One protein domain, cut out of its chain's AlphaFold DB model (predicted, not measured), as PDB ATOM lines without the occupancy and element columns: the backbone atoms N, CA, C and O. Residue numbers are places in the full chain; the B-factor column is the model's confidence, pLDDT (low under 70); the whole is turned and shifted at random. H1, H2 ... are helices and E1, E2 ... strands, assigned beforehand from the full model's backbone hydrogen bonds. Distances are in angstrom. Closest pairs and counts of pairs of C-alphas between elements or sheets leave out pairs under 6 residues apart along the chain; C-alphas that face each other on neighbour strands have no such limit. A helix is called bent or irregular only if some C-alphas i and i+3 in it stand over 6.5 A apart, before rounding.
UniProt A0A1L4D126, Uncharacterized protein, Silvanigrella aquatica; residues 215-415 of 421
ATOM      1  N   ASN A 215     153.126 235.412 211.218       74.44
ATOM      2  CA  ASN A 215     153.634 234.206 210.572       74.44
ATOM      3  C   ASN A 215     153.058 232.970 211.266       74.44
ATOM      4  O   ASN A 215     153.383 232.719 212.429       74.44
ATOM      5  N   LEU A 216     152.231 232.184 210.570       76.81
ATOM      6  CA  LEU A 216     151.756 230.899 211.090       76.81
ATOM      7  C   LEU A 216     152.944 229.931 211.218       76.81
ATOM      8  O   LEU A 216     153.661 229.679 210.253       76.81
ATOM      9  N   LYS A 217     153.159 229.401 212.422       81.81
ATOM     10  CA  LYS A 217     154.205 228.417 212.735       81.81
ATOM     11  C   LYS A 217     153.678 226.990 212.585       81.81
ATOM     12  O   LYS A 217     154.352 226.136 212.012       81.81
ATOM     13  N   SER A 218     152.477 226.744 213.097       84.00
ATOM     14  CA  SER A 218     151.820 225.437 213.042       84.00
ATOM     15  C   SER A 218     150.312 225.573 213.228       84.00
ATOM     16  O   SER A 218     149.855 226.462 213.948       84.00
ATOM     17  N   PHE A 219     149.549 224.661 212.637       85.69
ATOM     18  CA  PHE A 219     148.098 224.549 212.786       85.69
ATOM     19  C   PHE A 219     147.742 223.068 212.906       85.69
ATOM     20  O   PHE A 219     148.234 222.264 212.130       85.69
ATOM     21  N   LYS A 220     146.905 222.690 213.867       86.69
ATOM     22  CA  LYS A 220     146.421 221.318 214.024       86.69
ATOM     23  C   LYS A 220     144.927 221.339 214.303       86.69
ATOM     24  O   LYS A 220     144.513 221.872 215.326       86.69
ATOM     25  N   LEU A 221     144.133 220.753 213.416       86.31
ATOM     26  CA  LEU A 221     142.702 220.525 213.585       86.31
ATOM     27  C   LEU A 221     142.486 219.034 213.851       86.31
ATOM     28  O   LEU A 221     142.967 218.213 213.081       86.31
ATOM     29  N   ASN A 222     141.779 218.682 214.919       84.19
ATOM     30  CA  ASN A 222     141.375 217.312 215.209       84.19
ATOM     31  C   ASN A 222     139.896 217.279 215.597       84.19
ATOM     32  O   ASN A 222     139.520 217.717 216.681       84.19
ATOM     33  N   LEU A 223     139.056 216.774 214.705       83.38
ATOM     34  CA  LEU A 223     137.631 216.587 214.937       83.38
ATOM     35  C   LEU A 223     137.367 215.094 214.991       83.38
ATOM     36  O   LEU A 223     137.546 214.418 213.986       83.38
ATOM     37  N   ASP A 224     136.950 214.599 216.150       81.38
ATOM     38  CA  ASP A 224     136.585 213.196 216.330       81.38
ATOM     39  C   ASP A 224     135.062 213.059 216.332       81.38
ATOM     40  O   ASP A 224     134.364 213.873 216.944       81.38
ATOM     41  N   ASP A 225     134.561 212.002 215.701       74.56
ATOM     42  CA  ASP A 225     133.158 211.601 215.703       74.56
ATOM     43  C   ASP A 225     132.211 212.726 215.252       74.56
ATOM     44  O   ASP A 225     131.140 212.919 215.828       74.56
ATOM     45  N   LEU A 226     132.599 213.491 214.223       77.81
ATOM     46  CA  LEU A 226     131.724 214.495 213.624       77.81
ATOM     47  C   LEU A 226     130.538 213.772 212.962       77.81
ATOM     48  O   LEU A 226     130.757 213.059 211.977       77.81
ATOM     49  N   PRO A 227     129.293 213.940 213.448       71.50
ATOM     50  CA  PRO A 227     128.149 213.290 212.831       71.50
ATOM     51  C   PRO A 227     127.851 213.949 211.485       71.50
ATOM     52  O   PRO A 227     127.749 215.177 211.387       71.50
ATOM     53  N   ILE A 228     127.692 213.128 210.453       70.81
ATOM     54  CA  ILE A 228     127.235 213.521 209.124       70.81
ATOM     55  C   ILE A 228     125.894 212.834 208.880       70.81
ATOM     56  O   ILE A 228     125.833 211.605 208.793       70.81
ATOM     57  N   ASP A 229     124.835 213.637 208.745       67.12
ATOM     58  CA  ASP A 229     123.517 213.135 208.351       67.12
ATOM     59  C   ASP A 229     123.571 212.628 206.913       67.12
ATOM     60  O   ASP A 229     123.809 213.360 205.948       67.12
ATOM     61  N   SER A 230     123.359 211.330 206.804       64.62
ATOM     62  CA  SER A 230     123.442 210.551 205.588       64.62
ATOM     63  C   SER A 230     122.042 210.360 204.964       64.62
ATOM     64  O   SER A 230     121.933 209.962 203.797       64.62
ATOM     65  N   LYS A 231     120.959 210.740 205.676       62.94
ATOM     66  CA  LYS A 231     119.554 210.479 205.304       62.94
ATOM     67  C   LYS A 231     119.202 210.943 203.903       62.94
ATOM     68  O   LYS A 231     118.441 210.273 203.219       62.94
ATOM     69  N   LYS A 232     119.717 212.082 203.437       57.56
ATOM     70  CA  LYS A 232     119.363 212.609 202.104       57.56
ATOM     71  C   LYS A 232     120.242 212.082 200.970       57.56
ATOM     72  O   LYS A 232     119.754 211.983 199.848       57.56
ATOM     73  N   MET A 233     121.508 211.751 201.232       54.28
ATOM     74  CA  MET A 233     122.429 211.261 200.194       54.28
ATOM     75  C   MET A 233     122.307 209.755 199.958       54.28
ATOM     76  O   MET A 233     122.378 209.316 198.813       54.28
ATOM     77  N   PHE A 234     122.081 208.974 201.013       55.84
ATOM     78  CA  PHE A 234     122.068 207.513 200.926       55.84
ATOM     79  C   PHE A 234     120.663 206.907 200.929       55.84
ATOM     80  O   PHE A 234     120.534 205.716 200.667       55.84
ATOM     81  N   SER A 235     119.601 207.701 201.140       57.47
ATOM     82  CA  SER A 235     118.213 207.193 201.109       57.47
ATOM     83  C   SER A 235     117.776 206.591 199.778       57.47
ATOM     84  O   SER A 235     116.807 205.844 199.721       57.47
ATOM     85  N   LYS A 236     118.482 206.905 198.690       58.72
ATOM     86  CA  LYS A 236     118.201 206.335 197.367       58.72
ATOM     87  C   LYS A 236     118.910 205.005 197.108       58.72
ATOM     88  O   LYS A 236     118.669 204.403 196.069       58.72
ATOM     89  N   ASN A 237     119.807 204.561 197.990       61.34
ATOM     90  CA  ASN A 237     120.551 203.323 197.784       61.34
ATOM     91  C   ASN A 237     119.862 202.165 198.519       61.34
ATOM     92  O   ASN A 237     120.118 201.920 199.698       61.34
ATOM     93  N   GLU A 238     118.978 201.469 197.800       62.97
ATOM     94  CA  GLU A 238     118.199 200.336 198.321       62.97
ATOM     95  C   GLU A 238     119.090 199.239 198.916       62.97
ATOM     96  O   GLU A 238     118.788 198.736 199.992       62.97
ATOM     97  N   ALA A 239     120.240 198.936 198.302       60.81
ATOM     98  CA  ALA A 239     121.157 197.909 198.800       60.81
ATOM     99  C   ALA A 239     121.752 198.267 200.177       60.81
ATOM    100  O   ALA A 239     121.831 197.425 201.069       60.81
ATOM    101  N   LEU A 240     122.134 199.531 200.379       62.16
ATOM    102  CA  LEU A 240     122.638 200.039 201.661       62.16
ATOM    103  C   LEU A 240     121.552 200.042 202.745       62.16
ATOM    104  O   LEU A 240     121.797 199.595 203.867       62.16
ATOM    105  N   HIS A 241     120.347 200.489 202.391       64.31
ATOM    106  CA  HIS A 241     119.172 200.465 203.261       64.31
ATOM    107  C   HIS A 241     118.799 199.054 203.711       64.31
ATOM    108  O   HIS A 241     118.560 198.811 204.896       64.31
ATOM    109  N   GLU A 242     118.763 198.117 202.765       61.19
ATOM    110  CA  GLU A 242     118.455 196.722 203.035       61.19
ATOM    111  C   GLU A 242     119.479 196.117 203.994       61.19
ATOM    112  O   GLU A 242     119.096 195.357 204.880       61.19
ATOM    113  N   ILE A 243     120.772 196.437 203.864       62.16
ATOM    114  CA  ILE A 243     121.837 195.883 204.718       62.16
ATOM    115  C   ILE A 243     121.798 196.450 206.137       62.16
ATOM    116  O   ILE A 243     121.974 195.682 207.085       62.16
ATOM    117  N   LEU A 244     121.576 197.755 206.285       57.97
ATOM    118  CA  LEU A 244     121.821 198.473 207.539       57.97
ATOM    119  C   LEU A 244     120.549 198.794 208.346       57.97
ATOM    120  O   LEU A 244     120.650 199.252 209.483       57.97
ATOM    121  N   GLY A 245     119.354 198.534 207.805       60.06
ATOM    122  CA  GLY A 245     118.087 198.804 208.494       60.06
ATOM    123  C   GLY A 245     117.808 200.305 208.656       60.06
ATOM    124  O   GLY A 245     118.346 201.126 207.923       60.06
ATOM    125  N   GLN A 246     116.948 200.694 209.602       55.03
ATOM    126  CA  GLN A 246     116.561 202.104 209.812       55.03
ATOM    127  C   GLN A 246     117.596 202.934 210.610       55.03
ATOM    128  O   GLN A 246     117.438 204.150 210.727       55.03
ATOM    129  N   GLU A 247     118.658 202.310 211.137       52.50
ATOM    130  CA  GLU A 247     119.646 202.937 212.040       52.50
ATOM    131  C   GLU A 247     120.836 203.613 211.317       52.50
ATOM    132  O   GLU A 247     121.612 204.337 211.935       52.50
ATOM    133  N   TYR A 248     120.957 203.463 209.992       60.25
ATOM    134  CA  TYR A 248     122.105 203.879 209.154       60.25
ATOM    135  C   TYR A 248     122.271 205.397 208.904       60.25
ATOM    136  O   TYR A 248     123.073 205.835 208.074       60.25
ATOM    137  N   ASN A 249     121.497 206.220 209.603       58.81
ATOM    138  CA  ASN A 249     121.302 207.620 209.243       58.81
ATOM    139  C   ASN A 249     122.523 208.522 209.488       58.81
ATOM    140  O   ASN A 249     122.587 209.594 208.893       58.81
ATOM    141  N   ASN A 250     123.491 208.098 210.312       64.88
ATOM    142  CA  ASN A 250     124.605 208.944 210.745       64.88
ATOM    143  C   ASN A 250     125.971 208.276 210.510       64.88
ATOM    144  O   ASN A 250     126.310 207.261 211.124       64.88
ATOM    145  N   LEU A 251     126.777 208.891 209.643       70.38
ATOM    146  CA  LEU A 251     128.199 208.583 209.489       70.38
ATOM    147  C   LEU A 251     129.014 209.370 210.514       70.38
ATOM    148  O   LEU A 251     128.691 210.522 210.795       70.38
ATOM    149  N   LEU A 252     130.083 208.772 211.039       73.19
ATOM    150  CA  LEU A 252     131.041 209.486 211.883       73.19
ATOM    151  C   LEU A 252     132.288 209.803 211.071       73.19
ATOM    152  O   LEU A 252     132.896 208.904 210.491       73.19
ATOM    153  N   LEU A 253     132.655 211.081 211.026       78.50
ATOM    154  CA  LEU A 253     133.861 211.556 210.366       78.50
ATOM    155  C   LEU A 253     134.875 212.034 211.402       78.50
ATOM    156  O   LEU A 253     134.609 212.933 212.196       78.50
ATOM    157  N   ASN A 254     136.063 211.451 211.340       80.94
ATOM    158  CA  ASN A 254     137.237 211.892 212.067       80.94
ATOM    159  C   ASN A 254     138.129 212.659 211.091       80.94
ATOM    160  O   ASN A 254     138.536 212.109 210.069       80.94
ATOM    161  N   LEU A 255     138.438 213.917 211.386       82.69
ATOM    162  CA  LEU A 255     139.281 214.783 210.568       82.69
ATOM    163  C   LEU A 255     140.477 215.253 211.385       82.69
ATOM    164  O   LEU A 255     140.321 216.035 212.317       82.69
ATOM    165  N   ASN A 256     141.668 214.841 210.980       84.25
ATOM    166  CA  ASN A 256     142.924 215.329 211.515       84.25
ATOM    167  C   ASN A 256     143.673 216.078 210.411       84.25
ATOM    168  O   ASN A 256     143.956 215.512 209.361       84.25
ATOM    169  N   ILE A 257     143.965 217.355 210.615       83.25
ATOM    170  CA  ILE A 257     144.780 218.164 209.710       83.25
ATOM    171  C   ILE A 257     145.923 218.733 210.533       83.25
ATOM    172  O   ILE A 257     145.682 219.384 211.543       83.25
ATOM    173  N   ASN A 258     147.153 218.530 210.089       82.88
ATOM    174  CA  ASN A 258     148.355 219.041 210.716       82.88
ATOM    175  C   ASN A 258     149.169 219.839 209.699       82.88
ATOM    176  O   ASN A 258     149.556 219.334 208.657       82.88
ATOM    177  N   TYR A 259     149.441 221.091 210.016       81.94
ATOM    178  CA  TYR A 259     150.306 221.980 209.270       81.94
ATOM    179  C   TYR A 259     151.512 222.325 210.134       81.94
ATOM    180  O   TYR A 259     151.365 222.820 211.257       81.94
ATOM    181  N   GLN A 260     152.703 222.150 209.574       79.69
ATOM    182  CA  GLN A 260     153.949 222.527 210.216       79.69
ATOM    183  C   GLN A 260     154.872 223.214 209.215       79.69
ATOM    184  O   GLN A 260     155.180 222.677 208.150       79.69
ATOM    185  N   LYS A 261     155.355 224.404 209.578       73.31
ATOM    186  CA  LYS A 261     156.437 225.050 208.836       73.31
ATOM    187  C   LYS A 261     157.762 224.366 209.194       73.31
ATOM    188  O   LYS A 261     158.151 224.344 210.364       73.31
ATOM    189  N   THR A 262     158.444 223.789 208.207       61.91
ATOM    190  CA  THR A 262     159.727 223.093 208.384       61.91
ATOM    191  C   THR A 262     160.869 223.974 207.893       61.91
ATOM    192  O   THR A 262     161.042 224.162 206.696       61.91
ATOM    193  N   ASN A 263     161.691 224.483 208.811       55.19
ATOM    194  CA  ASN A 263     162.883 225.273 208.478       55.19
ATOM    195  C   ASN A 263     164.087 224.359 208.185       55.19
ATOM    196  O   ASN A 263     165.108 224.426 208.871       55.19
ATOM    197  N   GLN A 264     163.959 223.453 207.219       43.59
ATOM    198  CA  GLN A 264     165.071 222.618 206.770       43.59
ATOM    199  C   GLN A 264     165.459 223.061 205.354       43.59
ATOM    200  O   GLN A 264     164.846 222.626 204.386       43.59
ATOM    201  N   SER A 265     166.491 223.917 205.267       42.00
ATOM    202  CA  SER A 265     167.072 224.589 204.078       42.00
ATOM    203  C   SER A 265     166.491 225.973 203.719       42.00
ATOM    204  O   SER A 265     165.447 226.361 204.226       42.00
ATOM    205  N   ASN A 266     167.217 226.745 202.893       41.28
ATOM    206  CA  ASN A 266     166.933 228.141 202.490       41.28
ATOM    207  C   ASN A 266     165.604 228.345 201.719       41.28
ATOM    208  O   ASN A 266     165.350 229.441 201.221       41.28
ATOM    209  N   GLU A 267     164.762 227.319 201.624       47.41
ATOM    210  CA  GLU A 267     163.408 227.388 201.081       47.41
ATOM    211  C   GLU A 267     162.411 227.184 202.226       47.41
ATOM    212  O   GLU A 267     162.407 226.142 202.883       47.41
ATOM    213  N   ASP A 268     161.565 228.187 202.471       57.06
ATOM    214  CA  ASP A 268     160.486 228.166 203.466       57.06
ATOM    215  C   ASP A 268     159.385 227.164 203.053       57.06
ATOM    216  O   ASP A 268     158.289 227.544 202.644       57.06
ATOM    217  N   LYS A 269     159.664 225.861 203.144       59.03
ATOM    218  CA  LYS A 269     158.685 224.810 202.844       59.03
ATOM    219  C   LYS A 269     157.841 224.494 204.067       59.03
ATOM    220  O   LYS A 269     158.340 224.348 205.186       59.03
ATOM    221  N   SER A 270     156.542 224.352 203.844       69.81
ATOM    222  CA  SER A 270     155.596 223.926 204.871       69.81
ATOM    223  C   SER A 270     154.919 222.630 204.465       69.81
ATOM    224  O   SER A 270     154.585 222.453 203.297       69.81
ATOM    225  N   LEU A 271     154.688 221.745 205.428       74.12
ATOM    226  CA  LEU A 271     154.012 220.473 205.208       74.12
ATOM    227  C   LEU A 271     152.606 220.537 205.804       74.12
ATOM    228  O   LEU A 271     152.446 220.882 206.975       74.12
ATOM    229  N   LEU A 272     151.605 220.193 204.997       77.12
ATOM    230  CA  LEU A 272     150.231 219.954 205.421       77.12
ATOM    231  C   LEU A 272     149.936 218.460 205.274       77.12
ATOM    232  O   LEU A 272     149.903 217.929 204.167       77.12
ATOM    233  N   GLU A 273     149.702 217.790 206.389       79.81
ATOM    234  CA  GLU A 273     149.237 216.413 206.448       79.81
ATOM    235  C   GLU A 273     147.756 216.414 206.818       79.81
ATOM    236  O   GLU A 273     147.340 217.100 207.750       79.81
ATOM    237  N   SER A 274     146.939 215.655 206.103       78.31
ATOM    238  CA  SER A 274     145.548 215.422 206.473       78.31
ATOM    239  C   SER A 274     145.276 213.933 206.565       78.31
ATOM    240  O   SER A 274     145.832 213.134 205.817       78.31
ATOM    241  N   ASN A 275     144.425 213.550 207.503       78.81
ATOM    242  CA  ASN A 275     143.913 212.208 207.678       78.81
ATOM    243  C   ASN A 275     142.415 212.326 207.959       78.81
ATOM    244  O   ASN A 275     141.999 213.003 208.898       78.81
ATOM    245  N   ILE A 276     141.608 211.704 207.111       79.69
ATOM    246  CA  ILE A 276     140.157 211.685 207.217       79.69
ATOM    247  C   ILE A 276     139.749 210.233 207.360       79.69
ATOM    248  O   ILE A 276     139.991 209.431 206.459       79.69
ATOM    249  N   SER A 277     139.116 209.889 208.472       76.88
ATOM    250  CA  SER A 277     138.519 208.579 208.664       76.88
ATOM    251  C   SER A 277     137.007 208.704 208.708       76.88
ATOM    252  O   SER A 277     136.472 209.505 209.461       76.88
ATOM    253  N   ILE A 278     136.314 207.916 207.899       74.06
ATOM    254  CA  ILE A 278     134.861 207.777 207.956       74.06
ATOM    255  C   ILE A 278     134.581 206.406 208.563       74.06
ATOM    256  O   ILE A 278     135.198 205.427 208.147       74.06
ATOM    257  N   LYS A 279     133.708 206.349 209.571       66.94
ATOM    258  CA  LYS A 279     133.326 205.134 210.301       66.94
ATOM    259  C   LYS A 279     131.819 204.871 210.176       66.94
ATOM    260  O   LYS A 279     131.055 205.764 209.805       66.94
ATOM    261  N   ASN A 280     131.418 203.647 210.528       61.97
ATOM    262  CA  ASN A 280     130.056 203.079 210.614       61.97
ATOM    263  C   ASN A 280     129.475 202.389 209.363       61.97
ATOM    264  O   ASN A 280     128.726 201.436 209.542       61.97
ATOM    265  N   ILE A 281     129.768 202.831 208.134       58.88
ATOM    266  CA  ILE A 281     129.213 202.202 206.903       58.88
ATOM    267  C   ILE A 281     130.303 201.664 205.982       58.88
ATOM    268  O   ILE A 281     130.135 200.623 205.355       58.88
ATOM    269  N   ILE A 282     131.383 202.430 205.854       61.97
ATOM    270  CA  ILE A 282     132.616 202.022 205.205       61.97
ATOM    271  C   ILE A 282     133.712 202.632 206.055       61.97
ATOM    272  O   ILE A 282     133.789 203.857 206.159       61.97
ATOM    273  N   ASN A 283     134.556 201.797 206.652       63.97
ATOM    274  CA  ASN A 283     135.814 202.275 207.204       63.97
ATOM    275  C   ASN A 283     136.691 202.727 206.033       63.97
ATOM    276  O   ASN A 283     137.292 201.906 205.340       63.97
ATOM    277  N   ILE A 284     136.707 204.037 205.788       66.19
ATOM    278  CA  ILE A 284     137.580 204.685 204.810       66.19
ATOM    279  C   ILE A 284     138.592 205.493 205.599       66.19
ATOM    280  O   ILE A 284     138.198 206.327 206.408       66.19
ATOM    281  N   LYS A 285     139.883 205.273 205.356       69.00
ATOM    282  CA  LYS A 285     140.959 206.149 205.821       69.00
ATOM    283  C   LYS A 285     141.597 206.806 204.607       69.00
ATOM    284  O   LYS A 285     142.279 206.150 203.826       69.00
ATOM    285  N   LEU A 286     141.346 208.094 204.445       72.44
ATOM    286  CA  LEU A 286     142.048 208.957 203.510       72.44
ATOM    287  C   LEU A 286     143.211 209.588 204.249       72.44
ATOM    288  O   LEU A 286     143.061 210.024 205.388       72.44
ATOM    289  N   SER A 287     144.368 209.681 203.627       72.00
ATOM    290  CA  SER A 287     145.452 210.481 204.172       72.00
ATOM    291  C   SER A 287     146.290 211.063 203.065       72.00
ATOM    292  O   SER A 287     146.607 210.385 202.092       72.00
ATOM    293  N   SER A 288     146.660 212.319 203.230       72.81
ATOM    294  CA  SER A 288     147.298 213.107 202.192       72.81
ATOM    295  C   SER A 288     148.411 213.959 202.781       72.81
ATOM    296  O   SER A 288     148.321 214.412 203.921       72.81
ATOM    297  N   LYS A 289     149.462 214.180 201.991       73.31
ATOM    298  CA  LYS A 289     150.574 215.080 202.300       73.31
ATOM    299  C   LYS A 289     150.745 216.092 201.170       73.31
ATOM    300  O   LYS A 289     150.869 215.714 200.002       73.31
ATOM    301  N   PHE A 290     150.785 217.368 201.540       70.25
ATOM    302  CA  PHE A 290     150.947 218.500 200.631       70.25
ATOM    303  C   PHE A 290     152.115 219.376 201.073       70.25
ATOM    304  O   PHE A 290     152.247 219.678 202.261       70.25
ATOM    305  N   TYR A 291     152.910 219.842 200.114       67.88
ATOM    306  CA  TYR A 291     153.907 220.884 200.356       67.88
ATOM    307  C   TYR A 291     153.339 222.234 199.934       67.88
ATOM    308  O   TYR A 291     152.790 222.375 198.841       67.88
ATOM    309  N   ILE A 292     153.443 223.211 200.830       62.22
ATOM    310  CA  ILE A 292     152.895 224.554 200.665       62.22
ATOM    311  C   ILE A 292     154.019 225.560 200.901       62.22
ATOM    312  O   ILE A 292     154.508 225.710 202.024       62.22
ATOM    313  N   ASP A 293     154.389 226.284 199.846       54.28
ATOM    314  CA  ASP A 293     155.386 227.357 199.921       54.28
ATOM    315  C   ASP A 293     154.797 228.646 200.530       54.28
ATOM    316  O   ASP A 293     155.508 229.437 201.147       54.28
ATOM    317  N   ASN A 294     153.482 228.878 200.387       52.84
ATOM    318  CA  ASN A 294     152.763 229.986 201.027       52.84
ATOM    319  C   ASN A 294     151.256 229.692 201.162       52.84
ATOM    320  O   ASN A 294     150.576 229.491 200.160       52.84
ATOM    321  N   ILE A 295     150.706 229.736 202.383       48.50
ATOM    322  CA  ILE A 295     149.272 229.485 202.655       48.50
ATOM    323  C   ILE A 295     148.362 230.509 201.964       48.50
ATOM    324  O   ILE A 295     147.239 230.184 201.590       48.50
ATOM    325  N   LEU A 296     148.834 231.746 201.786       43.88
ATOM    326  CA  LEU A 296     148.056 232.809 201.142       43.88
ATOM    327  C   LEU A 296     148.088 232.729 199.612       43.88
ATOM    328  O   LEU A 296     147.384 233.496 198.963       43.88
ATOM    329  N   ASN A 297     148.894 231.831 199.037       51.31
ATOM    330  CA  ASN A 297     148.968 231.639 197.596       51.31
ATOM    331  C   ASN A 297     148.750 230.155 197.235       51.31
ATOM    332  O   ASN A 297     149.724 229.416 197.045       51.31
ATOM    333  N   PRO A 298     147.482 229.704 197.161       48.72
ATOM    334  CA  PRO A 298     147.139 228.297 196.950       48.72
ATOM    335  C   PRO A 298     147.682 227.729 195.628       48.72
ATOM    336  O   PRO A 298     147.850 226.516 195.528       48.72
ATOM    337  N   GLU A 299     148.031 228.586 194.662       54.28
ATOM    338  CA  GLU A 299     148.613 228.230 193.358       54.28
ATOM    339  C   GLU A 299     149.961 227.495 193.475       54.28
ATOM    340  O   GLU A 299     150.327 226.725 192.591       54.28
ATOM    341  N   LYS A 300     150.681 227.662 194.596       60.44
ATOM    342  CA  LYS A 300     151.963 226.982 194.866       60.44
ATOM    343  C   LYS A 300     151.831 225.685 195.668       60.44
ATOM    344  O   LYS A 300     152.833 225.140 196.122       60.44
ATOM    345  N   SER A 301     150.612 225.201 195.888       63.72
ATOM    346  CA  SER A 301     150.390 223.958 196.631       63.72
ATOM    347  C   SER A 301     150.688 222.759 195.738       63.72
ATOM    348  O   SER A 301     150.130 222.640 194.644       63.72
ATOM    349  N   ILE A 302     151.559 221.868 196.212       67.56
ATOM    350  CA  ILE A 302     152.015 220.693 195.468       67.56
ATOM    351  C   ILE A 302     151.521 219.420 196.154       67.56
ATOM    352  O   ILE A 302     151.754 219.203 197.348       67.56
ATOM    353  N   ILE A 303     150.883 218.549 195.371       67.06
ATOM    354  CA  ILE A 303     150.453 217.212 195.792       67.06
ATOM    355  C   ILE A 303     151.637 216.245 195.634       67.06
ATOM    356  O   ILE A 303     152.171 216.123 194.531       67.06
ATOM    357  N   GLN A 304     152.044 215.563 196.713       66.62
ATOM    358  CA  GLN A 304     153.128 214.562 196.675       66.62
ATOM    359  C   GLN A 304     152.677 213.139 197.003       66.62
ATOM    360  O   GLN A 304     153.101 212.201 196.345       66.62
ATOM    361  N   ASP A 305     151.837 212.953 198.020       70.19
ATOM    362  CA  ASP A 305     151.436 211.615 198.448       70.19
ATOM    363  C   ASP A 305     150.004 211.625 198.954       70.19
ATOM    364  O   ASP A 305     149.612 212.476 199.753       70.19
ATOM    365  N   SER A 306     149.198 210.672 198.506       72.44
ATOM    366  CA  SER A 306     147.883 210.416 199.086       72.44
ATOM    367  C   SER A 306     147.578 208.931 199.093       72.44
ATOM    368  O   SER A 306     147.963 208.196 198.190       72.44
ATOM    369  N   TYR A 307     146.877 208.469 200.116       76.06
ATOM    370  CA  TYR A 307     146.392 207.106 200.188       76.06
ATOM    371  C   TYR A 307     144.942 207.064 200.648       76.06
ATOM    372  O   TYR A 307     144.495 207.871 201.458       76.06
ATOM    373  N   ILE A 308     144.214 206.096 200.110       76.62
ATOM    374  CA  ILE A 308     142.849 205.752 200.477       76.62
ATOM    375  C   ILE A 308     142.875 204.281 200.853       76.62
ATOM    376  O   ILE A 308     143.242 203.440 200.036       76.62
ATOM    377  N   GLN A 309     142.507 203.961 202.084       74.19
ATOM    378  CA  GLN A 309     142.368 202.591 202.552       74.19
ATOM    379  C   GLN A 309     140.903 202.316 202.874       74.19
ATOM    380  O   GLN A 309     140.263 203.098 203.576       74.19
ATOM    381  N   ILE A 310     140.386 201.207 202.353       75.31
ATOM    382  CA  ILE A 310     139.028 200.713 202.581       75.31
ATOM    383  C   ILE A 310     139.139 199.405 203.372       75.31
ATOM    384  O   ILE A 310     139.861 198.495 202.956       75.31
ATOM    385  N   PHE A 311     138.436 199.325 204.506       65.88
ATOM    386  CA  PHE A 311     138.544 198.217 205.471       65.88
ATOM    387  C   PHE A 311     137.222 197.466 205.712       65.88
ATOM    388  O   PHE A 311     137.165 196.594 206.574       65.88
ATOM    389  N   ASP A 312     136.136 197.819 205.019       66.56
ATOM    390  CA  ASP A 312     134.800 197.325 205.375       66.56
ATOM    391  C   ASP A 312     134.429 196.011 204.674       66.56
ATOM    392  O   ASP A 312     133.745 195.971 203.646       66.56
ATOM    393  N   GLN A 313     134.942 194.913 205.228       66.56
ATOM    394  CA  GLN A 313     134.645 193.557 204.777       66.56
ATOM    395  C   GLN A 313     133.244 193.091 205.212       66.56
ATOM    396  O   GLN A 313     132.589 192.354 204.470       66.56
ATOM    397  N   ASP A 314     132.766 193.525 206.381       66.69
ATOM    398  CA  ASP A 314     131.453 193.139 206.910       66.69
ATOM    399  C   ASP A 314     130.321 193.660 206.032       66.69
ATOM    400  O   ASP A 314     129.366 192.925 205.760       66.69
ATOM    401  N   PHE A 315     130.443 194.892 205.534       70.25
ATOM    402  CA  PHE A 315     129.512 195.444 204.561       70.25
ATOM    403  C   PHE A 315     129.445 194.583 203.290       70.25
ATOM    404  O   PHE A 315     128.359 194.153 202.890       70.25
ATOM    405  N   LEU A 316     130.595 194.268 202.680       73.88
ATOM    406  CA  LEU A 316     130.650 193.479 201.442       73.88
ATOM    407  C   LEU A 316     130.150 192.045 201.635       73.88
ATOM    408  O   LEU A 316     129.401 191.535 200.804       73.88
ATOM    409  N   ASN A 317     130.523 191.387 202.732       75.56
ATOM    410  CA  ASN A 317     130.058 190.035 203.020       75.56
ATOM    411  C   ASN A 317     128.545 190.003 203.259       75.56
ATOM    412  O   ASN A 317     127.872 189.151 202.682       75.56
ATOM    413  N   LYS A 318     127.988 190.947 204.030       77.50
ATOM    414  CA  LYS A 318     126.532 191.057 204.224       77.50
ATOM    415  C   LYS A 318     125.804 191.334 202.910       77.50
ATOM    416  O   LYS A 318     124.764 190.725 202.667       77.50
ATOM    417  N   TYR A 319     126.352 192.202 202.058       82.00
ATOM    418  CA  TYR A 319     125.817 192.452 200.718       82.00
ATOM    419  C   TYR A 319     125.740 191.156 199.895       82.00
ATOM    420  O   TYR A 319     124.658 190.770 199.452       82.00
ATOM    421  N   PHE A 320     126.856 190.429 199.755       85.44
ATOM    422  CA  PHE A 320     126.887 189.196 198.964       85.44
ATOM    423  C   PHE A 320     126.025 188.076 199.563       85.44
ATOM    424  O   PHE A 320     125.394 187.337 198.811       85.44
ATOM    425  N   GLN A 321     125.944 187.965 200.893       84.94
ATOM    426  CA  GLN A 321     125.058 187.007 201.567       84.94
ATOM    427  C   GLN A 321     123.584 187.277 201.254       84.94
ATOM    428  O   GLN A 321     122.833 186.347 200.966       84.94
ATOM    429  N   LYS A 322     123.153 188.543 201.281       82.00
ATOM    430  CA  LYS A 322     121.762 188.902 200.971       82.00
ATOM    431  C   LYS A 322     121.418 188.680 199.511       82.00
ATOM    432  O   LYS A 322     120.369 188.113 199.219       82.00
ATOM    433  N   GLU A 323     122.310 189.061 198.604       85.81
ATOM    434  CA  GLU A 323     122.131 188.763 197.185       85.81
ATOM    435  C   GLU A 323     122.023 187.247 196.950       85.81
ATOM    436  O   GLU A 323     121.222 186.817 196.118       85.81
ATOM    437  N   ALA A 324     122.771 186.432 197.708       88.06
ATOM    438  CA  ALA A 324     122.747 184.974 197.589       88.06
ATOM    439  C   ALA A 324     121.383 184.414 197.995       88.06
ATOM    440  O   ALA A 324     120.798 183.619 197.262       88.06
ATOM    441  N   ILE A 325     120.818 184.927 199.093       88.31
ATOM    442  CA  ILE A 325     119.451 184.616 199.529       88.31
ATOM    443  C   ILE A 325     118.433 185.043 198.461       88.31
ATOM    444  O   ILE A 325     117.585 184.247 198.065       88.31
ATOM    445  N   LYS A 326     118.532 186.278 197.953       87.62
ATOM    446  CA  LYS A 326     117.599 186.846 196.966       87.62
ATOM    447  C   LYS A 326     117.573 186.058 195.657       87.62
ATOM    448  O   LYS A 326     116.511 185.880 195.069       87.62
ATOM    449  N   LYS A 327     118.734 185.588 195.204       89.44
ATOM    450  CA  LYS A 327     118.884 184.798 193.972       89.44
ATOM    451  C   LYS A 327     118.808 183.289 194.209       89.44
ATOM    452  O   LYS A 327     118.956 182.537 193.252       89.44
ATOM    453  N   ASN A 328     118.566 182.856 195.450       90.81
ATOM    454  CA  ASN A 328     118.540 181.454 195.863       90.81
ATOM    455  C   ASN A 328     119.764 180.664 195.352       90.81
ATOM    456  O   ASN A 328     119.640 179.633 194.695       90.81
ATOM    457  N   THR A 329     120.955 181.203 195.610       93.25
ATOM    458  CA  THR A 329     122.254 180.670 195.173       93.25
ATOM    459  C   THR A 329     123.266 180.749 196.325       93.25
ATOM    460  O   THR A 329     122.933 181.173 197.432       93.25
ATOM    461  N   THR A 330     124.503 180.317 196.092       90.75
ATOM    462  CA  THR A 330     125.580 180.374 197.088       90.75
ATOM    463  C   THR A 330     126.291 181.726 197.071       90.75
ATOM    464  O   THR A 330     126.317 182.434 196.061       90.75
ATOM    465  N   LEU A 331     126.901 182.094 198.198       88.31
ATOM    466  CA  LEU A 331     127.706 183.313 198.309       88.31
ATOM    467  C   LEU A 331     128.891 183.287 197.333       88.31
ATOM    468  O   LEU A 331     129.201 184.292 196.694       88.31
ATOM    469  N   GLU A 332     129.535 182.132 197.205       88.81
ATOM    470  CA  GLU A 332     130.666 181.883 196.319       88.81
ATOM    471  C   GLU A 332     130.283 182.105 194.855       88.81
ATOM    472  O   GLU A 332     131.037 182.721 194.102       88.81
ATOM    473  N   GLU A 333     129.091 181.662 194.457       88.81
ATOM    474  CA  GLU A 333     128.588 181.824 193.096       88.81
ATOM    475  C   GLU A 333     128.250 183.285 192.776       88.81
ATOM    476  O   GLU A 333     128.581 183.771 191.695       88.81
ATOM    477  N   ILE A 334     127.720 184.048 193.737       90.31
ATOM    478  CA  ILE A 334     127.537 185.498 193.560       90.31
ATOM    479  C   ILE A 334     128.866 186.235 193.452       90.31
ATOM    480  O   ILE A 334     129.012 187.088 192.575       90.31
ATOM    481  N   LYS A 335     129.841 185.910 194.309       89.62
ATOM    482  CA  LYS A 335     131.185 186.500 194.224       89.62
ATOM    483  C   LYS A 335     131.830 186.188 192.875       89.62
ATOM    484  O   LYS A 335     132.367 187.089 192.239       89.62
ATOM    485  N   LYS A 336     131.713 184.943 192.400       89.38
ATOM    486  CA  LYS A 336     132.202 184.515 191.083       89.38
ATOM    487  C   LYS A 336     131.543 185.299 189.948       89.38
ATOM    488  O   LYS A 336     132.248 185.790 189.074       89.38
ATOM    489  N   ASN A 337     130.224 185.476 189.989       89.12
ATOM    490  CA  ASN A 337     129.496 186.252 188.985       89.12
ATOM    491  C   ASN A 337     129.916 187.732 188.984       89.12
ATOM    492  O   ASN A 337     130.073 188.320 187.918       89.12
ATOM    493  N   ALA A 338     130.141 188.328 190.158       86.25
ATOM    494  CA  ALA A 338     130.630 189.704 190.270       86.25
ATOM    495  C   ALA A 338     132.050 189.866 189.697       86.25
ATOM    496  O   ALA A 338     132.320 190.817 188.966       86.25
ATOM    497  N   ILE A 339     132.944 188.911 189.972       88.12
ATOM    498  CA  ILE A 339     134.301 188.884 189.406       88.12
ATOM    499  C   ILE A 339     134.240 188.766 187.883       88.12
ATOM    500  O   ILE A 339     134.884 189.551 187.193       88.12
ATOM    501  N   GLN A 340     133.417 187.850 187.364       87.56
ATOM    502  CA  GLN A 340     133.220 187.682 185.924       87.56
ATOM    503  C   GLN A 340     132.718 188.972 185.271       87.56
ATOM    504  O   GLN A 340     133.248 189.376 184.245       87.56
ATOM    505  N   GLN A 341     131.742 189.665 185.867       84.56
ATOM    506  CA  GLN A 341     131.260 190.955 185.357       84.56
ATOM    507  C   GLN A 341     132.372 192.007 185.267       84.56
ATOM    508  O   GLN A 341     132.472 192.702 184.256       84.56
ATOM    509  N   ASN A 342     133.235 192.095 186.279       83.31
ATOM    510  CA  ASN A 342     134.394 192.985 186.240       83.31
ATOM    511  C   ASN A 342     135.414 192.549 185.178       83.31
ATOM    512  O   ASN A 342     135.979 193.400 184.501       83.31
ATOM    513  N   GLU A 343     135.628 191.243 184.995       81.19
ATOM    514  CA  GLU A 343     136.483 190.708 183.926       81.19
ATOM    515  C   GLU A 343     135.946 191.036 182.530       81.19
ATOM    516  O   GLU A 343     136.716 191.408 181.649       81.19
ATOM    517  N   PHE A 344     134.627 190.994 182.332       81.38
ATOM    518  CA  PHE A 344     134.013 191.482 181.098       81.38
ATOM    519  C   PHE A 344     134.214 192.988 180.922       81.38
ATOM    520  O   PHE A 344     134.459 193.438 179.806       81.38
ATOM    521  N   LEU A 345     134.146 193.769 182.005       77.62
ATOM    522  CA  LEU A 345     134.395 195.209 181.964       77.62
ATOM    523  C   LEU A 345     135.843 195.526 181.542       77.62
ATOM    524  O   LEU A 345     136.052 196.471 180.788       77.62
ATOM    525  N   LEU A 346     136.828 194.725 181.973       77.19
ATOM    526  CA  LEU A 346     138.247 194.900 181.623       77.19
ATOM    527  C   LEU A 346     138.502 194.900 180.109       77.19
ATOM    528  O   LEU A 346     139.365 195.646 179.650       77.19
ATOM    529  N   LEU A 347     137.711 194.152 179.330       74.38
ATOM    530  CA  LEU A 347     137.813 194.099 177.863       74.38
ATOM    531  C   LEU A 347     137.633 195.472 177.190       74.38
ATOM    532  O   LEU A 347     138.020 195.649 176.039       74.38
ATOM    533  N   PHE A 348     137.037 196.443 177.888       70.75
ATOM    534  CA  PHE A 348     136.710 197.759 177.340       70.75
ATOM    535  C   PHE A 348     137.675 198.876 177.762       70.75
ATOM    536  O   PHE A 348     137.536 199.998 177.277       70.75
ATOM    537  N   ILE A 349     138.619 198.620 178.680       69.31
ATOM    538  CA  ILE A 349     139.362 199.685 179.392       69.31
ATOM    539  C   ILE A 349     140.880 199.431 179.423       69.31
ATOM    540  O   ILE A 349     141.597 199.977 180.268       69.31
ATOM    541  N   GLU A 350     141.367 198.611 178.487       60.53
ATOM    542  CA  GLU A 350     142.768 198.195 178.379       60.53
ATOM    543  C   GLU A 350     143.756 199.376 178.484       60.53
ATOM    544  O   GLU A 350     143.603 200.423 177.848       60.53
ATOM    545  N   LYS A 351     144.833 199.167 179.251       66.06
ATOM    546  CA  LYS A 351     145.991 200.055 179.457       66.06
ATOM    547  C   LYS A 351     145.682 201.341 180.225       66.06
ATOM    548  O   LYS A 351     146.269 202.403 179.960       66.06
ATOM    549  N   THR A 352     144.796 201.248 181.215       69.12
ATOM    550  CA  THR A 352     144.441 202.360 182.107       69.12
ATOM    551  C   THR A 352     144.670 202.016 183.582       69.12
ATOM    552  O   THR A 352     144.642 200.848 183.964       69.12
ATOM    553  N   PRO A 353     144.832 203.020 184.465       68.94
ATOM    554  CA  PRO A 353     144.815 202.797 185.915       68.94
ATOM    555  C   PRO A 353     143.539 202.091 186.403       68.94
ATOM    556  O   PRO A 353     143.562 201.412 187.427       68.94
ATOM    557  N   LEU A 354     142.435 202.213 185.657       75.06
ATOM    558  CA  LEU A 354     141.171 201.556 185.966       75.06
ATOM    559  C   LEU A 354     141.242 200.028 185.781       75.06
ATOM    560  O   LEU A 354     140.636 199.297 186.556       75.06
ATOM    561  N   GLU A 355     142.021 199.545 184.810       80.50
ATOM    562  CA  GLU A 355     142.276 198.113 184.601       80.50
ATOM    563  C   GLU A 355     142.930 197.485 185.844       80.50
ATOM    564  O   GLU A 355     142.446 196.496 186.397       80.50
ATOM    565  N   ALA A 356     143.986 198.128 186.354       78.50
ATOM    566  CA  ALA A 356     144.657 197.710 187.581       78.50
ATOM    567  C   ALA A 356     143.714 197.770 188.797       78.50
ATOM    568  O   ALA A 356     143.741 196.874 189.641       78.50
ATOM    569  N   ALA A 357     142.851 198.789 188.870       78.19
ATOM    570  CA  ALA A 357     141.856 198.917 189.932       78.19
ATOM    571  C   ALA A 357     140.869 197.744 189.949       78.19
ATOM    572  O   ALA A 357     140.617 197.177 191.008       78.19
ATOM    573  N   LEU A 358     140.342 197.366 188.783       83.94
ATOM    574  CA  LEU A 358     139.378 196.275 188.630       83.94
ATOM    575  C   LEU A 358     140.002 194.910 188.945       83.94
ATOM    576  O   LEU A 358     139.398 194.113 189.664       83.94
ATOM    577  N   HIS A 359     141.233 194.657 188.489       84.19
ATOM    578  CA  HIS A 359     141.963 193.434 188.834       84.19
ATOM    579  C   HIS A 359     142.207 193.300 190.342       84.19
ATOM    580  O   HIS A 359     141.987 192.235 190.919       84.19
ATOM    581  N   GLU A 360     142.649 194.372 190.997       83.25
ATOM    582  CA  GLU A 360     142.880 194.366 192.441       83.25
ATOM    583  C   GLU A 360     141.564 194.296 193.221       83.25
ATOM    584  O   GLU A 360     141.478 193.591 194.224       83.25
ATOM    585  N   PHE A 361     140.497 194.931 192.737       83.25
ATOM    586  CA  PHE A 361     139.169 194.804 193.333       83.25
ATOM    587  C   PHE A 361     138.650 193.358 193.268       83.25
ATOM    588  O   PHE A 361     138.141 192.849 194.264       83.25
ATOM    589  N   ASN A 362     138.870 192.644 192.158       85.88
ATOM    590  CA  ASN A 362     138.553 191.215 192.056       85.88
ATOM    591  C   ASN A 362     139.332 190.368 193.075       85.88
ATOM    592  O   ASN A 362     138.755 189.485 193.712       85.88
ATOM    593  N   LYS A 363     140.621 190.665 193.294       83.00
ATOM    594  CA  LYS A 363     141.413 190.020 194.358       83.00
ATOM    595  C   LYS A 363     140.847 190.315 195.748       83.00
ATOM    596  O   LYS A 363     140.764 189.405 196.569       83.00
ATOM    597  N   TYR A 364     140.414 191.551 195.996       81.31
ATOM    598  CA  TYR A 364     139.787 191.948 197.258       81.31
ATOM    599  C   TYR A 364     138.458 191.215 197.505       81.31
ATOM    600  O   TYR A 364     138.223 190.764 198.620       81.31
ATOM    601  N   ILE A 365     137.621 191.006 196.477       83.25
ATOM    602  CA  ILE A 365     136.381 190.204 196.589       83.25
ATOM    603  C   ILE A 365     136.684 188.765 197.049       83.25
ATOM    604  O   ILE A 365     135.932 188.200 197.854       83.25
ATOM    605  N   LEU A 366     137.771 188.173 196.537       75.19
ATOM    606  CA  LEU A 366     138.183 186.796 196.830       75.19
ATOM    607  C   LEU A 366     138.812 186.640 198.217       75.19
ATOM    608  O   LEU A 366     138.530 185.658 198.902       75.19
ATOM    609  N   ASN A 367     139.668 187.577 198.626       69.50
ATOM    610  CA  ASN A 367     140.424 187.488 199.869       69.50
ATOM    611  C   ASN A 367     140.533 188.898 200.487       69.50
ATOM    612  O   ASN A 367     141.399 189.662 200.070       69.50
ATOM    613  N   PRO A 368     139.662 189.307 201.427       60.81
ATOM    614  CA  PRO A 368     139.535 190.713 201.802       60.81
ATOM    615  C   PRO A 368     140.123 190.966 203.189       60.81
ATOM    616  O   PRO A 368     139.495 190.624 204.180       60.81
ATOM    617  N   ASN A 369     141.284 191.612 203.268       67.62
ATOM    618  CA  ASN A 369     141.722 192.265 204.504       67.62
ATOM    619  C   ASN A 369     141.647 193.787 204.351       67.62
ATOM    620  O   ASN A 369     141.033 194.461 205.173       67.62
ATOM    621  N   LYS A 370     142.263 194.348 203.301       72.81
ATOM    622  CA  LYS A 370     142.282 195.799 203.029       72.81
ATOM    623  C   LYS A 370     142.393 196.049 201.523       72.81
ATOM    624  O   LYS A 370     143.170 195.367 200.849       72.81
ATOM    625  N   PHE A 371     141.683 197.056 201.012       78.38
ATOM    626  CA  PHE A 371     141.902 197.593 199.664       78.38
ATOM    627  C   PHE A 371     142.549 198.973 199.765       78.38
ATOM    628  O   PHE A 371     142.007 199.868 200.413       78.38
ATOM    629  N   THR A 372     143.721 199.138 199.155       76.94
ATOM    630  CA  THR A 372     144.491 200.385 199.214       76.94
ATOM    631  C   THR A 372     144.626 201.002 197.829       76.94
ATOM    632  O   THR A 372     145.032 200.338 196.876       76.94
ATOM    633  N   ILE A 373     144.343 202.298 197.745       80.12
ATOM    634  CA  ILE A 373     144.614 203.161 196.597       80.12
ATOM    635  C   ILE A 373     145.723 204.113 197.032       80.12
ATOM    636  O   ILE A 373     145.523 204.922 197.934       80.12
ATOM    637  N   LYS A 374     146.899 204.015 196.421       79.00
ATOM    638  CA  LYS A 374     148.018 204.932 196.650       79.00
ATOM    639  C   LYS A 374     148.163 205.847 195.444       79.00
ATOM    640  O   LYS A 374     148.217 205.371 194.320       79.00
ATOM    641  N   ILE A 375     148.265 207.139 195.684       79.19
ATOM    642  CA  ILE A 375     148.524 208.185 194.701       79.19
ATOM    643  C   ILE A 375     149.909 208.733 195.033       79.19
ATOM    644  O   ILE A 375     150.110 209.248 196.132       79.19
ATOM    645  N   HIS A 376     150.862 208.566 194.121       80.12
ATOM    646  CA  HIS A 376     152.254 208.970 194.325       80.12
ATOM    647  C   HIS A 376     152.815 209.563 193.032       80.12
ATOM    648  O   HIS A 376     153.540 208.861 192.315       80.12
ATOM    649  N   PRO A 377     152.436 210.807 192.694       78.00
ATOM    650  CA  PRO A 377     152.857 211.452 191.465       78.00
ATOM    651  C   PRO A 377     154.373 211.367 191.295       78.00
ATOM    652  O   PRO A 377     155.123 211.630 192.232       78.00
ATOM    653  N   GLU A 378     154.833 210.997 190.100       72.94
ATOM    654  CA  GLU A 378     156.277 210.911 189.825       72.94
ATOM    655  C   GLU A 378     156.953 212.287 189.916       72.94
ATOM    656  O   GLU A 378     158.135 212.402 190.249       72.94
ATOM    657  N   HIS A 379     156.179 213.343 189.659       73.94
ATOM    658  CA  HIS A 379     156.584 214.734 189.764       73.94
ATOM    659  C   HIS A 379     155.528 215.539 190.520       73.94
ATOM    660  O   HIS A 379     154.350 215.193 190.531       73.94
ATOM    661  N   ALA A 380     155.961 216.642 191.125       69.75
ATOM    662  CA  ALA A 380     155.093 217.626 191.760       69.75
ATOM    663  C   ALA A 380     153.946 218.063 190.828       69.75
ATOM    664  O   ALA A 380     154.204 218.628 189.767       69.75
ATOM    665  N   ILE A 381     152.691 217.854 191.241       74.12
ATOM    666  CA  ILE A 381     151.509 218.366 190.531       74.12
ATOM    667  C   ILE A 381     150.954 219.547 191.322       74.12
ATOM    668  O   ILE A 381     150.577 219.395 192.489       74.12
ATOM    669  N   THR A 382     150.903 220.721 190.693       77.12
ATOM    670  CA  THR A 382     150.251 221.896 191.282       77.12
ATOM    671  C   THR A 382     148.733 221.742 191.236       77.12
ATOM    672  O   THR A 382     148.190 221.063 190.359       77.12
ATOM    673  N   CYS A 383     148.011 222.394 192.150       71.25
ATOM    674  CA  CYS A 383     146.544 222.391 192.109       71.25
ATOM    675  C   CYS A 383     145.992 222.922 190.773       71.25
ATOM    676  O   CYS A 383     145.012 222.382 190.267       71.25
ATOM    677  N   GLU A 384     146.627 223.931 190.172       75.38
ATOM    678  CA  GLU A 384     146.233 224.470 188.865       75.38
ATOM    679  C   GLU A 384     146.383 223.430 187.747       75.38
ATOM    680  O   GLU A 384     145.431 223.184 187.002       75.38
ATOM    681  N   MET A 385     147.539 222.754 187.681       79.12
ATOM    682  CA  MET A 385     147.752 221.659 186.733       79.12
ATOM    683  C   MET A 385     146.723 220.551 186.935       79.12
ATOM    684  O   MET A 385     146.160 220.063 185.960       79.12
ATOM    685  N   PHE A 386     146.434 220.186 188.188       80.38
ATOM    686  CA  PHE A 386     145.417 219.187 188.503       80.38
ATOM    687  C   PHE A 386     144.044 219.590 187.952       80.38
ATOM    688  O   PHE A 386     143.413 218.801 187.254       80.38
ATOM    689  N   TYR A 387     143.577 220.813 188.231       73.56
ATOM    690  CA  TYR A 387     142.265 221.286 187.778       73.56
ATOM    691  C   TYR A 387     142.165 221.413 186.258       73.56
ATOM    692  O   TYR A 387     141.106 221.112 185.702       73.56
ATOM    693  N   SER A 388     143.237 221.861 185.601       82.19
ATOM    694  CA  SER A 388     143.294 221.973 184.143       82.19
ATOM    695  C   SER A 388     143.234 220.590 183.488       82.19
ATOM    696  O   SER A 388     142.298 220.282 182.748       82.19
ATOM    697  N   LEU A 389     144.146 219.693 183.876       80.81
ATOM    698  CA  LEU A 389     144.219 218.338 183.330       80.81
ATOM    699  C   LEU A 389     142.974 217.512 183.653       80.81
ATOM    700  O   LEU A 389     142.536 216.728 182.823       80.81
ATOM    701  N   PHE A 390     142.348 217.708 184.816       79.62
ATOM    702  CA  PHE A 390     141.097 217.024 185.150       79.62
ATOM    703  C   PHE A 390     139.990 217.303 184.124       79.62
ATOM    704  O   PHE A 390     139.179 216.421 183.846       79.62
ATOM    705  N   LYS A 391     139.952 218.519 183.569       78.38
ATOM    706  CA  LYS A 391     138.960 218.926 182.567       78.38
ATOM    707  C   LYS A 391     139.367 218.547 181.145       78.38
ATOM    708  O   LYS A 391     138.499 218.175 180.363       78.38
ATOM    709  N   GLU A 392     140.649 218.684 180.815       88.31
ATOM    710  CA  GLU A 392     141.148 218.572 179.438       88.31
ATOM    711  C   GLU A 392     141.652 217.167 179.079       88.31
ATOM    712  O   GLU A 392     141.398 216.688 177.977       88.31
ATOM    713  N   ASP A 393     142.329 216.487 180.007       81.31
ATOM    714  CA  ASP A 393     142.909 215.155 179.816       81.31
ATOM    715  C   ASP A 393     142.876 214.344 181.120       81.31
ATOM    716  O   ASP A 393     143.882 214.123 181.806       81.31
ATOM    717  N   TYR A 394     141.675 213.883 181.468       77.25
ATOM    718  CA  TYR A 394     141.445 213.092 182.674       77.25
ATOM    719  C   TYR A 394     142.347 211.845 182.743       77.25
ATOM    720  O   TYR A 394     142.879 211.522 183.805       77.25
ATOM    721  N   PHE A 395     142.571 211.149 181.624       74.94
ATOM    722  CA  PHE A 395     143.405 209.942 181.608       74.94
ATOM    723  C   PHE A 395     144.897 210.260 181.750       74.94
ATOM    724  O   PHE A 395     145.606 209.528 182.449       74.94
ATOM    725  N   GLY A 396     145.374 211.351 181.147       75.44
ATOM    726  CA  GLY A 396     146.715 211.884 181.380       75.44
ATOM    727  C   GLY A 396     146.933 212.272 182.841       75.44
ATOM    728  O   GLY A 396     147.947 211.889 183.427       75.44
ATOM    729  N   LEU A 397     145.946 212.916 183.477       80.31
ATOM    730  CA  LEU A 397     145.986 213.221 184.910       80.31
ATOM    731  C   LEU A 397     146.129 211.951 185.759       80.31
ATOM    732  O   LEU A 397     146.992 211.900 186.632       80.31
ATOM    733  N   LEU A 398     145.328 210.910 185.502       77.62
ATOM    734  CA  LEU A 398     145.420 209.653 186.258       77.62
ATOM    735  C   LEU A 398     146.801 208.990 186.135       77.62
ATOM    736  O   LEU A 398     147.277 208.385 187.098       77.62
ATOM    737  N   ARG A 399     147.455 209.107 184.972       77.50
ATOM    738  CA  ARG A 399     148.829 208.620 184.765       77.50
ATOM    739  C   ARG A 399     149.843 209.448 185.546       77.50
ATOM    740  O   ARG A 399     150.666 208.869 186.246       77.50
ATOM    741  N   LEU A 400     149.741 210.777 185.490       80.75
ATOM    742  CA  LEU A 400     150.613 211.693 186.236       80.75
ATOM    743  C   LEU A 400     150.496 211.499 187.750       80.75
ATOM    744  O   LEU A 400     151.493 211.562 188.463       80.75
ATOM    745  N   LEU A 401     149.287 211.207 188.233       79.62
ATOM    746  CA  LEU A 401     149.012 210.880 189.629       79.62
ATOM    747  C   LEU A 401     149.634 209.544 190.078       79.62
ATOM    748  O   LEU A 401     149.724 209.305 191.284       79.62
ATOM    749  N   ASN A 402     150.062 208.688 189.135       79.50
ATOM    750  CA  ASN A 402     150.698 207.387 189.378       79.50
ATOM    751  C   ASN A 402     149.940 206.576 190.441       79.50
ATOM    752  O   ASN A 402     150.450 206.226 191.512       79.50
ATOM    753  N   ILE A 403     148.658 206.351 190.150       78.31
ATOM    754  CA  ILE A 403     147.729 205.684 191.056       78.31
ATOM    755  C   ILE A 403     147.992 204.178 191.036       78.31
ATOM    756  O   ILE A 403     147.919 203.530 189.993       78.31
ATOM    757  N   LYS A 404     148.272 203.609 192.206       78.94
ATOM    758  CA  LYS A 404     148.497 202.181 192.424       78.94
ATOM    759  C   LYS A 404     147.383 201.616 193.290       78.94
ATOM    760  O   LYS A 404     147.146 202.098 194.395       78.94
ATOM    761  N   PHE A 405     146.749 200.562 192.802       79.31
ATOM    762  CA  PHE A 405     145.747 199.790 193.530       79.31
ATOM    763  C   PHE A 405     146.412 198.526 194.061       79.31
ATOM    764  O   PHE A 405     147.247 197.946 193.364       79.31
ATOM    765  N   LYS A 406     146.090 198.120 195.291       76.88
ATOM    766  CA  LYS A 406     146.535 196.844 195.862       76.88
ATOM    767  C   LYS A 406     145.495 196.279 196.824       76.88
ATOM    768  O   LYS A 406     145.082 196.962 197.763       76.88
ATOM    769  N   ALA A 407     145.131 195.022 196.615       72.31
ATOM    770  CA  ALA A 407     144.393 194.192 197.551       72.31
ATOM    771  C   ALA A 407     145.363 193.285 198.310       72.31
ATOM    772  O   ALA A 407     146.185 192.609 197.699       72.31
ATOM    773  N   ASN A 408     145.250 193.268 199.639       67.81
ATOM    774  CA  ASN A 408     146.032 192.410 200.533       67.81
ATOM    775  C   ASN A 408     147.553 192.439 200.315       67.81
ATOM    776  O   ASN A 408     148.143 191.537 199.724       67.81
ATOM    777  N   SER A 409     148.214 193.420 200.917       57.59
ATOM    778  CA  SER A 409     149.616 193.285 201.314       57.59
ATOM    779  C   SER A 409     149.908 194.187 202.509       57.59
ATOM    780  O   SER A 409     149.182 195.159 202.731       57.59
ATOM    781  N   ASP A 410     150.984 193.878 203.233       55.41
ATOM    782  CA  ASP A 410     151.620 194.756 204.217       55.41
ATOM    783  C   ASP A 410     151.666 196.204 203.706       55.41
ATOM    784  O   ASP A 410     151.956 196.412 202.524       55.41
ATOM    785  N   ILE A 411     151.358 197.182 204.568       50.03
ATOM    786  CA  ILE A 411     152.066 198.472 204.701       50.03
ATOM    787  C   ILE A 411     151.327 199.395 205.692       50.03
ATOM    788  O   ILE A 411     150.152 199.730 205.527       50.03
ATOM    789  N   ILE A 412     152.135 199.825 206.668       50.62
ATOM    790  CA  ILE A 412     151.963 200.782 207.768       50.62
ATOM    791  C   ILE A 412     150.806 200.455 208.722       50.62
ATOM    792  O   ILE A 412     149.676 200.918 208.550       50.62
ATOM    793  N   ASP A 413     151.139 199.709 209.781       41.06
ATOM    794  CA  ASP A 413     150.487 199.899 211.076       41.06
ATOM    795  C   ASP A 413     150.666 201.372 211.452       41.06
ATOM    796  O   ASP A 413     151.762 201.841 211.746       41.06
ATOM    797  N   TRP A 414     149.583 202.134 211.328       47.31
ATOM    798  CA  TRP A 414     149.491 203.489 211.872       47.31
ATOM    799  C   TRP A 414     148.976 203.461 213.315       47.31
ATOM    800  O   TRP A 414     148.559 204.501 213.822       47.31
ATOM    801  N   ASP A 415     148.977 202.288 213.946       38.91
ATOM    802  CA  ASP A 415     148.922 202.181 215.393       38.91
ATOM    803  C   ASP A 415     150.357 202.338 215.891       38.91
ATOM    804  O   ASP A 415     151.081 201.375 216.093       38.91
TER     805      ASP A 415
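This is residues 215 to 415 of the 421 residues of an uncharacterized protein of Silvanigrella aquatica (UniProt A0A1L4D126). A long, twisted wall of seven antiparallel strands, E1 to E5 long and E6 and E7 short, has H5 packed over E7 at one edge, with H4 side by side with H5. H1, H2 and H3 gather beyond one end of the long strands, H3 reaching H4, while H6 of the small helical hairpin H6 and H7 only grazes the sheet at E5. The printed part has 201 residues, with seven named helices and seven named strands in the order E1 H1 H2 E2 E3 E4 E5 H3 H4 H5 E6 H6 H7 E7; the sheet's order is E1 to E7 by number, and the class is mixed, helices and strands. It is elongated, spanning 67 by 41 by 33 A, and only just loose, close to compact, with a radius of gyration of the C-alphas of 20.0 A.

The sheet begins with edge strand E1, residues 215 to 229, antiparallel to E2, residues 250 to 262, with N 221 and O 257 2.8 A apart. E2 to E5 form a meander, each strand the antiparallel neighbour of the one before: E3, residues 269 to 279, has N 273 2.7 A from O 258 of E2; E4, residues 284 to 292, has N 286 2.8 A from O 276 of E3; E5, residues 301 to 310, has N 307 2.8 A from O 287 of E4. E6, residues 371 to 375, has N 373 2.8 A from O 308 of E5, and edge strand E7, residues 403 to 407, has N 404 2.8 A from O 374 of E6. H5, residues 353 to 366, makes two layers with the sheet, helix on one face: its height over the sheet is 6.7 A, over E7, and the closest C-alphas, Tyr 364 and Ala 407, are 5.1 A apart. H4, residues 331 to 346, touches H5 in a helical hairpin, closest C-alphas Ile 339 and Asn 362 at 5.5 A, a shallow tilt of 10 degrees, opposite ways. H3, residues 313 to 326, touches H4 with residues 320 to 324 alone, about perpendicular at 76 degrees, closest C-alphas Ala 324 and Leu 331 at 5.3 A. H2, residues 238 to 247, touches H3, closest C-alphas Ile 243 and Tyr 319 at 6.6 A; H1, residues 231 to 234, is close to H2 but not clearly touching, with C-alphas 234 and 240 at 7.5 A. H6, residues 383 to 392, touches H7, residues 394 to 400, in a helical hairpin, closest C-alphas Leu 389 and Leu 397 at 5.6 A. Every O i to N i+4 pair is within hydrogen-bond range in H3, H4, H5 and H7, against 4 of 6 in H2 and 5 of 6 in H6; H1 is too short for such a pair, and its one O i to N i+3 pair is not within range.

E1 begins at C-alpha 215 (153.634, 234.206, 210.572), is 36.8 A long and bends by 66 degrees at residue 225. E2 is 37.9 A long, E3 33.0 A, E4 25.4 A and E5 26.5 A, E5 bending by 59 degrees at residue 304. H4, the longest helix, is 22.9 A long, H5 20.5 A and H3 19.9 A; H2 is irregular, with C-alphas 243 and 246 9.6 A apart. E7 ends at C-alpha 407 (144.393, 194.192, 197.551).

The C-alphas farthest apart, those of Asn 266 and Asn 328, are 67.6 A apart. The printed part has no cut, and no link is long. The mean pLDDT of the printed part is 72.4; 73 residues are under 70, among them residues 229 to 250, 291 to 304 and 408 to 415.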